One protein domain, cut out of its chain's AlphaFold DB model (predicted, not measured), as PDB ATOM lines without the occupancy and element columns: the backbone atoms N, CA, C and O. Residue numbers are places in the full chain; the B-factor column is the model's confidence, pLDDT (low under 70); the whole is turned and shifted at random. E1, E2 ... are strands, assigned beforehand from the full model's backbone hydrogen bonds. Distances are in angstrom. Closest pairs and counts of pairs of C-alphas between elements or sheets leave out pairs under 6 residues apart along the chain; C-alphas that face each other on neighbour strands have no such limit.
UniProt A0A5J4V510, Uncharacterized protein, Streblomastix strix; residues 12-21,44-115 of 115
ATOM      1  N   VAL A  12     194.506 131.100 255.551       85.56
ATOM      2  CA  VAL A  12     193.649 131.367 254.395       85.56
ATOM      3  C   VAL A  12     194.119 132.652 253.733       85.56
ATOM      4  O   VAL A  12     194.240 133.683 254.391       85.56
ATOM      5  N   HIS A  13     194.341 132.578 252.427       88.31
ATOM      6  CA  HIS A  13     194.759 133.678 251.571       88.31
ATOM      7  C   HIS A  13     193.584 134.093 250.683       88.31
ATOM      8  O   HIS A  13     193.122 133.303 249.856       88.31
ATOM      9  N   LEU A  14     193.080 135.309 250.886       88.56
ATOM     10  CA  LEU A  14     191.983 135.901 250.125       88.56
ATOM     11  C   LEU A  14     192.508 137.072 249.309       88.56
ATOM     12  O   LEU A  14     192.935 138.081 249.862       88.56
ATOM     13  N   GLU A  15     192.425 136.937 247.996       87.19
ATOM     14  CA  GLU A  15     192.876 137.929 247.033       87.19
ATOM     15  C   GLU A  15     191.673 138.594 246.359       87.19
ATOM     16  O   GLU A  15     190.760 137.926 245.857       87.19
ATOM     17  N   ILE A  16     191.667 139.923 246.343       84.00
ATOM     18  CA  ILE A  16     190.624 140.733 245.724       84.00
ATOM     19  C   ILE A  16     191.240 141.796 244.818       84.00
ATOM     20  O   ILE A  16     192.293 142.356 245.113       84.00
ATOM     21  N   ALA A  17     190.528 142.142 243.753       82.81
ATOM     22  CA  ALA A  17     190.873 143.273 242.899       82.81
ATOM     23  C   ALA A  17     189.774 144.329 242.940       82.81
ATOM     24  O   ALA A  17     188.594 144.026 242.728       82.81
ATOM     25  N   LYS A  18     190.167 145.583 243.176       77.81
ATOM     26  CA  LYS A  18     189.268 146.739 243.084       77.81
ATOM     27  C   LYS A  18     189.012 147.108 241.623       77.81
ATOM     28  O   LYS A  18     189.921 147.123 240.797       77.81
ATOM     29  N   GLN A  19     187.772 147.468 241.317       68.88
ATOM     30  CA  GLN A  19     187.332 147.890 239.991       68.88
ATOM     31  C   GLN A  19     186.614 149.242 240.098       68.88
ATOM     32  O   GLN A  19     185.666 149.401 240.870       68.88
ATOM     33  N   LYS A  20     187.064 150.231 239.315       66.06
ATOM     34  CA  LYS A  20     186.378 151.524 239.188       66.06
ATOM     35  C   LYS A  20     185.200 151.367 238.228       66.06
ATOM     36  O   LYS A  20     185.369 150.875 237.112       66.06
ATOM     37  N   GLY A  21     184.028 151.847 238.628       55.50
ATOM     38  CA  GLY A  21     182.913 152.030 237.706       55.50
ATOM     39  C   GLY A  21     183.262 153.054 236.643       55.50
ATOM     40  O   GLY A  21     183.771 154.130 236.963       55.50
ATOM     41  N   LEU A  44     193.462 148.438 239.458       56.09
ATOM     42  CA  LEU A  44     194.102 147.162 239.807       56.09
ATOM     43  C   LEU A  44     195.010 147.124 241.051       56.09
ATOM     44  O   LEU A  44     195.910 146.296 241.064       56.09
ATOM     45  N   ASP A  45     194.749 147.894 242.114       72.19
ATOM     46  CA  ASP A  45     195.327 147.530 243.422       72.19
ATOM     47  C   ASP A  45     194.850 146.113 243.792       72.19
ATOM     48  O   ASP A  45     193.659 145.888 244.069       72.19
ATOM     49  N   LEU A  46     195.779 145.162 243.764       88.19
ATOM     50  CA  LEU A  46     195.556 143.795 244.190       88.19
ATOM     51  C   LEU A  46     195.716 143.746 245.702       88.19
ATOM     52  O   LEU A  46     196.799 143.994 246.231       88.19
ATOM     53  N   ILE A  47     194.633 143.442 246.408       91.19
ATOM     54  CA  ILE A  47     194.653 143.348 247.862       91.19
ATOM     55  C   ILE A  47     194.575 141.887 248.243       91.19
ATOM     56  O   ILE A  47     193.609 141.198 247.924       91.19
ATOM     57  N   THR A  48     195.559 141.457 249.012       94.25
ATOM     58  CA  THR A  48     195.552 140.151 249.648       94.25
ATOM     59  C   THR A  48     195.377 140.312 251.145       94.25
ATOM     60  O   THR A  48     196.009 141.158 251.775       94.25
ATOM     61  N   MET A  49     194.554 139.445 251.720       95.25
ATOM     62  CA  MET A  49     194.413 139.243 253.152       95.25
ATOM     63  C   MET A  49     194.822 137.816 253.495       95.25
ATOM     64  O   MET A  49     194.248 136.866 252.964       95.25
ATOM     65  N   GLU A  50     195.787 137.665 254.394       96.75
ATOM     66  CA  GLU A  50     196.201 136.361 254.907       96.75
ATOM     67  C   GLU A  50     195.834 136.234 256.385       96.75
ATOM     68  O   GLU A  50     196.458 136.854 257.248       96.75
ATOM     69  N   LEU A  51     194.807 135.434 256.670       96.25
ATOM     70  CA  LEU A  51     194.418 135.068 258.029       96.25
ATOM     71  C   LEU A  51     195.164 133.800 258.426       96.25
ATOM     72  O   LEU A  51     194.906 132.752 257.843       96.25
ATOM     73  N   ASN A  52     196.020 133.879 259.440       95.25
ATOM     74  CA  ASN A  52     196.589 132.719 260.116       95.25
ATOM     75  C   ASN A  52     195.791 132.457 261.401       95.25
ATOM     76  O   ASN A  52     195.927 133.198 262.376       95.25
ATOM     77  N   ALA A  53     194.931 131.439 261.379       90.75
ATOM     78  CA  ALA A  53     194.000 131.147 262.469       90.75
ATOM     79  C   ALA A  53     194.667 130.423 263.650       90.75
ATOM     80  O   ALA A  53     194.202 130.558 264.777       90.75
ATOM     81  N   ASP A  54     195.765 129.701 263.409       89.94
ATOM     82  CA  ASP A  54     196.516 129.022 264.472       89.94
ATOM     83  C   ASP A  54     197.273 130.024 265.349       89.94
ATOM     84  O   ASP A  54     197.347 129.874 266.568       89.94
ATOM     85  N   VAL A  55     197.844 131.054 264.718       93.06
ATOM     86  CA  VAL A  55     198.594 132.118 265.404       93.06
ATOM     87  C   VAL A  55     197.677 133.273 265.830       93.06
ATOM     88  O   VAL A  55     197.999 134.004 266.765       93.06
ATOM     89  N   GLY A  56     196.526 133.442 265.173       95.06
ATOM     90  CA  GLY A  56     195.560 134.501 265.473       95.06
ATOM     91  C   GLY A  56     195.952 135.860 264.893       95.06
ATOM     92  O   GLY A  56     195.850 136.882 265.579       95.06
ATOM     93  N   THR A  57     196.432 135.885 263.644       96.44
ATOM     94  CA  THR A  57     196.895 137.110 262.962       96.44
ATOM     95  C   THR A  57     196.282 137.298 261.581       96.44
ATOM     96  O   THR A  57     196.061 136.320 260.872       96.44
ATOM     97  N   LEU A  58     196.108 138.552 261.160       96.81
ATOM     98  CA  LEU A  58     195.677 138.925 259.811       96.81
ATOM     99  C   LEU A  58     196.668 139.915 259.189       96.81
ATOM    100  O   LEU A  58     196.803 141.033 259.687       96.81
ATOM    101  N   HIS A  59     197.314 139.514 258.095       96.56
ATOM    102  CA  HIS A  59     198.255 140.341 257.334       96.56
ATOM    103  C   HIS A  59     197.641 140.831 256.023       96.56
ATOM    104  O   HIS A  59     196.793 140.158 255.433       96.56
ATOM    105  N   PHE A  60     198.102 141.990 255.556       94.50
ATOM    106  CA  PHE A  60     197.662 142.604 254.307       94.50
ATOM    107  C   PHE A  60     198.819 142.702 253.320       94.50
ATOM    108  O   PHE A  60     199.948 142.997 253.712       94.50
ATOM    109  N   PHE A  61     198.523 142.525 252.037       93.69
ATOM    110  CA  PHE A  61     199.468 142.763 250.954       93.69
ATOM    111  C   PHE A  61     198.810 143.642 249.895       93.69
ATOM    112  O   PHE A  61     197.618 143.494 249.619       93.69
ATOM    113  N   VAL A  62     199.595 144.547 249.315       91.19
ATOM    114  CA  VAL A  62     199.205 145.367 248.162       91.19
ATOM    115  C   VAL A  62     200.149 145.014 247.028       91.19
ATOM    116  O   VAL A  62     201.363 145.117 247.196       91.19
ATOM    117  N   ASP A  63     199.600 144.527 245.918       90.69
ATOM    118  CA  ASP A  63     200.360 144.040 244.760       90.69
ATOM    119  C   ASP A  63     201.433 143.003 245.145       90.69
ATOM    120  O   ASP A  63     202.568 143.024 244.673       90.69
ATOM    121  N   GLY A  64     201.077 142.104 246.071       90.56
ATOM    122  CA  GLY A  64     201.970 141.070 246.607       90.56
ATOM    123  C   GLY A  64     202.999 141.562 247.633       90.56
ATOM    124  O   GLY A  64     203.737 140.752 248.189       90.56
ATOM    125  N   ILE A  65     203.045 142.863 247.938       92.19
ATOM    126  CA  ILE A  65     203.963 143.443 248.926       92.19
ATOM    127  C   ILE A  65     203.284 143.501 250.295       92.19
ATOM    128  O   ILE A  65     202.281 144.203 250.469       92.19
ATOM    129  N   GLN A  66     203.858 142.803 251.280       95.19
ATOM    130  CA  GLN A  66     203.360 142.799 252.656       95.19
ATOM    131  C   GLN A  66     203.377 144.210 253.254       95.19
ATOM    132  O   GLN A  66     204.378 144.924 253.187       95.19
ATOM    133  N   GLN A  67     202.257 144.603 253.853       95.38
ATOM    134  CA  GLN A  67     202.102 145.881 254.531       95.38
ATOM    135  C   GLN A  67     202.573 145.778 255.993       95.38
ATOM    136  O   GLN A  67     202.383 144.738 256.624       95.38
ATOM    137  N   PRO A  68     203.143 146.853 256.569       95.31
ATOM    138  CA  PRO A  68     203.652 146.855 257.947       95.31
ATOM    139  C   PRO A  68     202.554 146.781 259.013       95.31
ATOM    140  O   PRO A  68     202.842 146.484 260.169       95.31
ATOM    141  N   VAL A  69     201.300 147.065 258.655       95.75
ATOM    142  CA  VAL A  69     200.168 147.000 259.582       95.75
ATOM    143  C   VAL A  69     199.502 145.634 259.483       95.75
ATOM    144  O   VAL A  69     199.133 145.198 258.394       95.75
ATOM    145  N   PHE A  70     199.296 144.985 260.627       96.75
ATOM    146  CA  PHE A  70     198.604 143.699 260.722       96.75
ATOM    147  C   PHE A  70     197.761 143.624 262.002       96.75
ATOM    148  O   PHE A  70     197.978 144.390 262.945       96.75
ATOM    149  N   MET A  71     196.791 142.710 262.051       96.88
ATOM    150  CA  MET A  71     196.021 142.441 263.272       96.88
ATOM    151  C   MET A  71     196.578 141.230 264.015       96.88
ATOM    152  O   MET A  71     197.008 140.265 263.381       96.88
ATOM    153  N   LYS A  72     196.514 141.250 265.348       96.69
ATOM    154  CA  LYS A  72     196.843 140.100 266.201       96.69
ATOM    155  C   LYS A  72     195.839 139.920 267.337       96.69
ATOM    156  O   LYS A  72     195.214 140.887 267.761       96.69
ATOM    157  N   GLY A  73     195.777 138.704 267.877       96.94
ATOM    158  CA  GLY A  73     194.910 138.358 269.007       96.94
ATOM    159  C   GLY A  73     193.545 137.801 268.600       96.94
ATOM    160  O   GLY A  73     192.669 137.687 269.448       96.94
ATOM    161  N   ILE A  74     193.376 137.433 267.328       96.38
ATOM    162  CA  ILE A  74     192.140 136.849 266.803       96.38
ATOM    163  C   ILE A  74     191.991 135.433 267.371       96.38
ATOM    164  O   ILE A  74     192.842 134.584 267.107       96.38
ATOM    165  N   ASN A  75     190.929 135.168 268.136       95.38
ATOM    166  CA  ASN A  75     190.674 133.849 268.734       95.38
ATOM    167  C   ASN A  75     189.277 133.285 268.415       95.38
ATOM    168  O   ASN A  75     188.934 132.178 268.835       95.38
ATOM    169  N   GLU A  76     188.496 134.015 267.622       93.31
ATOM    170  CA  GLU A  76     187.164 133.653 267.162       93.31
ATOM    171  C   GLU A  76     187.075 133.484 265.629       93.31
ATOM    172  O   GLU A  76     187.960 133.912 264.881       93.31
ATOM    173  N   PRO A  77     185.989 132.871 265.116       91.31
ATOM    174  CA  PRO A  77     185.755 132.773 263.679       91.31
ATOM    175  C   PRO A  77     185.645 134.145 262.995       91.31
ATOM    176  O   PRO A  77     184.801 134.968 263.350       91.31
ATOM    177  N   VAL A  78     186.437 134.353 261.941       91.06
ATOM    178  CA  VAL A  78     186.477 135.606 261.171       91.06
ATOM    179  C   VAL A  78     185.541 135.550 259.963       91.06
ATOM    180  O   VAL A  78     185.472 134.548 259.249       91.06
ATOM    181  N   LYS A  79     184.853 136.664 259.686       91.12
ATOM    182  CA  LYS A  79     184.154 136.916 258.418       91.12
ATOM    183  C   LYS A  79     184.822 138.081 257.697       91.12
ATOM    184  O   LYS A  79     184.945 139.162 258.263       91.12
ATOM    185  N   PHE A  80     185.196 137.881 256.437       88.88
ATOM    186  CA  PHE A  80     185.679 138.971 255.593       88.88
ATOM    187  C   PHE A  80     184.496 139.806 255.102       88.88
ATOM    188  O   PHE A  80     183.612 139.298 254.412       88.88
ATOM    189  N   GLN A  81     184.477 141.084 255.472       88.69
ATOM    190  CA  GLN A  81     183.459 142.042 255.060       88.69
ATOM    191  C   GLN A  81     184.111 143.193 254.297       88.69
ATOM    192  O   GLN A  81     185.129 143.736 254.717       88.69
ATOM    193  N   PHE A  82     183.485 143.585 253.190       84.50
ATOM    194  CA  PHE A  82     183.953 144.671 252.339       84.50
ATOM    195  C   PHE A  82     182.904 145.771 252.283       84.50
ATOM    196  O   PHE A  82     181.714 145.498 252.122       84.50
ATOM    197  N   TRP A  83     183.355 147.016 252.397       84.06
ATOM    198  CA  TRP A  83     182.513 148.195 252.251       84.06
ATOM    199  C   TRP A  83     182.953 148.991 251.026       84.06
ATOM    200  O   TRP A  83     184.124 149.350 250.901       84.06
ATOM    201  N   ILE A  84     182.013 149.280 250.128       83.19
ATOM    202  CA  ILE A  84     182.248 150.099 248.939       83.19
ATOM    203  C   ILE A  84     181.449 151.388 249.094       83.19
ATOM    204  O   ILE A  84     180.225 151.357 249.176       83.19
ATOM    205  N   TRP A  85     182.147 152.521 249.136       80.62
ATOM    206  CA  TRP A  85     181.517 153.836 249.279       80.62
ATOM    207  C   TRP A  85     181.238 154.521 247.934       80.62
ATOM    208  O   TRP A  85     180.240 155.219 247.774       80.62
ATOM    209  N   ILE A  86     182.132 154.342 246.960       81.50
ATOM    210  CA  ILE A  86     182.097 155.085 245.698       81.50
ATOM    211  C   ILE A  86     181.070 154.458 244.752       81.50
ATOM    212  O   ILE A  86     181.094 153.252 244.497       81.50
ATOM    213  N   LYS A  87     180.194 155.298 244.189       80.44
ATOM    214  CA  LYS A  87     179.198 154.885 243.195       80.44
ATOM    215  C   LYS A  87     179.866 154.160 242.022       80.44
ATOM    216  O   LYS A  87     180.947 154.540 241.579       80.44
ATOM    217  N   ASP A  88     179.201 153.112 241.544       81.25
ATOM    218  CA  ASP A  88     179.638 152.253 240.440       81.25
ATOM    219  C   ASP A  88     180.950 151.482 240.706       81.25
ATOM    220  O   ASP A  88     181.422 150.767 239.829       81.25
ATOM    221  N   SER A  89     181.539 151.570 241.904       81.50
ATOM    222  CA  SER A  89     182.707 150.758 242.251       81.50
ATOM    223  C   SER A  89     182.309 149.324 242.582       81.50
ATOM    224  O   SER A  89     181.259 149.064 243.172       81.50
ATOM    225  N   SER A  90     183.181 148.391 242.226       84.62
ATOM    226  CA  SER A  90     183.043 146.972 242.531       84.62
ATOM    227  C   SER A  90     184.385 146.403 242.979       84.62
ATOM    228  O   SER A  90     185.438 147.031 242.858       84.62
ATOM    229  N   PHE A  91     184.357 145.190 243.513       87.06
ATOM    230  CA  PHE A  91     185.547 144.362 243.621       87.06
ATOM    231  C   PHE A  91     185.215 142.970 243.105       87.06
ATOM    232  O   PHE A  91     184.055 142.558 243.084       87.06
ATOM    233  N   SER A  92     186.243 142.251 242.680       89.75
ATOM    234  CA  SER A  92     186.152 140.825 242.386       89.75
ATOM    235  C   SER A  92     186.982 140.066 243.406       89.75
ATOM    236  O   SER A  92     188.107 140.467 243.698       89.75
ATOM    237  N   VAL A  93     186.431 138.977 243.936       91.56
ATOM    238  CA  VAL A  93     187.226 137.969 244.641       91.56
ATOM    239  C   VAL A  93     187.924 137.141 243.574       91.56
ATOM    240  O   VAL A  93     187.254 136.511 242.759       91.56
ATOM    241  N   LEU A  94     189.253 137.193 243.543       91.25
ATOM    242  CA  LEU A  94     190.052 136.486 242.548       91.25
ATOM    243  C   LEU A  94     190.360 135.063 243.002       91.25
ATOM    244  O   LEU A  94     190.238 134.126 242.215       91.25
ATOM    245  N   SER A  95     190.722 134.892 244.275       91.94
ATOM    246  CA  SER A  95     191.064 133.587 244.826       91.94
ATOM    247  C   SER A  95     190.806 133.502 246.336       91.94
ATOM    248  O   SER A  95     190.870 134.497 247.061       91.94
ATOM    249  N   ILE A  96     190.482 132.289 246.799       93.56
ATOM    250  CA  ILE A  96     190.487 131.895 248.214       93.56
ATOM    251  C   ILE A  96     191.296 130.606 248.289       93.56
ATOM    252  O   ILE A  96     190.820 129.552 247.866       93.56
ATOM    253  N   ASN A  97     192.509 130.692 248.820       90.81
ATOM    254  CA  ASN A  97     193.422 129.560 248.910       90.81
ATOM    255  C   ASN A  97     193.683 129.188 250.364       90.81
ATOM    256  O   ASN A  97     193.954 130.038 251.211       90.81
ATOM    257  N   GLN A  98     193.625 127.891 250.637       91.69
ATOM    258  CA  GLN A  98     194.100 127.316 251.887       91.69
ATOM    259  C   GLN A  98     195.612 127.113 251.800       91.69
ATOM    260  O   GLN A  98     196.109 126.528 250.838       91.69
ATOM    261  N   LEU A  99     196.340 127.596 252.801       89.19
ATOM    262  CA  LEU A  99     197.790 127.511 252.871       89.19
ATOM    263  C   LEU A  99     198.205 126.582 254.009       89.19
ATOM    264  O   LEU A  99     197.731 126.715 255.137       89.19
ATOM    265  N   ASN A 100     199.136 125.671 253.713       87.38
ATOM    266  CA  ASN A 100     199.748 124.789 254.713       87.38
ATOM    267  C   ASN A 100     200.727 125.532 255.636       87.38
ATOM    268  O   ASN A 100     201.082 125.004 256.683       87.38
ATOM    269  N   VAL A 101     201.212 126.707 255.224       86.81
ATOM    270  CA  VAL A 101     202.134 127.571 255.971       86.81
ATOM    271  C   VAL A 101     201.822 129.020 255.599       86.81
ATOM    272  O   VAL A 101     201.509 129.302 254.444       86.81
ATOM    273  N   SER A 102     201.900 129.924 256.575       90.69
ATOM    274  CA  SER A 102     201.762 131.368 256.356       90.69
ATOM    275  C   SER A 102     202.869 131.891 255.433       90.69
ATOM    276  O   SER A 102     204.021 131.476 255.556       90.69
ATOM    277  N   THR A 103     202.522 132.783 254.506       93.19
ATOM    278  CA  THR A 103     203.493 133.475 253.643       93.19
ATOM    279  C   THR A 103     203.919 134.829 254.205       93.19
ATOM    280  O   THR A 103     204.912 135.392 253.741       93.19
ATOM    281  N   ALA A 104     203.209 135.332 255.221       93.00
ATOM    282  CA  ALA A 104     203.596 136.529 255.952       93.00
ATOM    283  C   ALA A 104     204.915 136.320 256.715       93.00
ATOM    284  O   ALA A 104     205.118 135.310 257.389       93.00
ATOM    285  N   ASN A 105     205.809 137.301 256.620       91.69
ATOM    286  CA  ASN A 105     207.104 137.311 257.294       91.69
ATOM    287  C   ASN A 105     207.166 138.466 258.288       91.69
ATOM    288  O   ASN A 105     206.541 139.495 258.063       91.69
ATOM    289  N   ALA A 106     207.981 138.341 259.334       92.00
ATOM    290  CA  ALA A 106     208.288 139.483 260.188       92.00
ATOM    291  C   ALA A 106     209.096 140.527 259.393       92.00
ATOM    292  O   ALA A 106     210.182 140.217 258.891       92.00
ATOM    293  N   ILE A 107     208.586 141.753 259.285       93.88
ATOM    294  CA  ILE A 107     209.246 142.871 258.596       93.88
ATOM    295  C   ILE A 107     209.595 144.025 259.556       93.88
ATOM    296  O   ILE A 107     208.998 144.166 260.625       93.88
ATOM    297  N   PRO A 108     210.583 144.879 259.224       93.75
ATOM    298  CA  PRO A 108     210.902 146.045 260.045       93.75
ATOM    299  C   PRO A 108     209.726 147.024 260.157       93.75
ATOM    300  O   PRO A 108     209.018 147.266 259.182       93.75
ATOM    301  N   ASN A 109     209.595 147.668 261.322       93.38
ATOM    302  CA  ASN A 109     208.565 148.675 261.620       93.38
ATOM    303  C   ASN A 109     207.123 148.150 261.555       93.38
ATOM    304  O   ASN A 109     206.202 148.901 261.234       93.38
ATOM    305  N   GLU A 110     206.927 146.874 261.877       94.62
ATOM    306  CA  GLU A 110     205.595 146.310 262.039       94.62
ATOM    307  C   GLU A 110     204.784 147.024 263.121       94.62
ATOM    308  O   GLU A 110     205.262 147.315 264.222       94.62
ATOM    309  N   ILE A 111     203.515 147.265 262.806       95.81
ATOM    310  CA  ILE A 111     202.534 147.860 263.700       95.81
ATOM    311  C   ILE A 111     201.402 146.853 263.862       95.81
ATOM    312  O   ILE A 111     200.615 146.616 262.946       95.81
ATOM    313  N   SER A 112     201.309 146.270 265.057       95.75
ATOM    314  CA  SER A 112     200.216 145.359 265.388       95.75
ATOM    315  C   SER A 112     199.014 146.124 265.935       95.75
ATOM    316  O   SER A 112     199.142 146.833 266.937       95.75
ATOM    317  N   VAL A 113     197.841 145.892 265.362       96.75
ATOM    318  CA  VAL A 113     196.549 146.306 265.920       96.75
ATOM    319  C   VAL A 113     195.976 145.129 266.718       96.75
ATOM    320  O   VAL A 113     196.021 143.992 266.249       96.75
ATOM    321  N   GLN A 114     195.516 145.367 267.953       96.75
ATOM    322  CA  GLN A 114     194.799 144.326 268.703       96.75
ATOM    323  C   GLN A 114     193.402 144.150 268.120       96.75
ATOM    324  O   GLN A 114     192.745 145.151 267.830       96.75
ATOM    325  N   TRP A 115     193.010 142.891 267.947       92.19
ATOM    326  CA  TRP A 115     191.641 142.498 267.647       92.19
ATOM    327  C   TRP A 115     190.693 142.852 268.801       92.19
ATOM    328  O   TRP A 115     191.101 142.662 269.973       92.19
TER     329      TRP A 115
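AT A GLANCE: This is residues 12 to 21 and 44 to 115 of the 115 residues of an uncharacterized protein of Streblomastix strix (UniProt A0A5J4V510). Look for one twisted sheet of six strands, whose lines turn by 89 degrees from the edge strand E5 to the short edge strand E6 while the sheet hardly curls, by 13 degrees. Two long loops join its two sides: residues 73 to 89 arch past one face from E4 to E5, and residues 100 to 110 cross the other face from E5 to E6. The printed part has 82 residues with six named strands, E1 to E6 along the chain, and no named helix; the class is all strand. The sheet's order is E5, E1, E2, E3, E4, E6, and it is mixed. The whole is compact, with a radius of gyration of the C-alphas of 13.4 A and spans of 37 by 28 by 24 A.

IN THESE COORDINATES: Find C-alpha 12 at (193.649, 131.367, 254.395); from there E1 runs through residues 12 to 19, 22.8 A long. After the cut, E2 is residues 46 to 52, 19.4 A, and E3 is residues 57 to 62, 17.1 A. E4, residues 65 to 72, 19.0 A, bends by 69 degrees at residue 68. E5, the longest strand, begins at C-alpha 90 at (183.043, 146.972, 242.531) and runs to residue 99, 26.5 A. E6 is residues 111 to 114, ending at C-alpha 114 at (194.799, 144.326, 268.703).

HOW THE PARTS SIT: Begin with E1, antiparallel to E2 at 160 degrees; look for N 14 and O 49, 2.8 A apart. On the other side of E1 is E5, antiparallel at 163 degrees, with N 13 and O 97 at 2.8 A. E2, E3 and E4 form a meander, each strand the antiparallel neighbour of the one before. The hairpin of E2 and E3 has N 50 and O 59 at 2.9 A, and the hairpin of E3 and E4 has N 67 and O 60 at 2.8 A. E4 and E6 are parallel at 32 degrees, with N 113 and O 70 at 2.8 A. Among the pairs that are apart are E1 and E4, and E3 and E5.

THE WHOLE: The two C-alphas farthest apart, those of Lys 87 and Asn 100, are 38.2 A from each other. Residues 22 to 43 are not printed, and C-alphas 21 and 44 across the cut are 12.4 A apart. The links from E4 to E5 and from E5 to E6 are long. The mean pLDDT of the printed part is 89.4; look for values under 70 at residues 19 to 21 and residue 44 of this model.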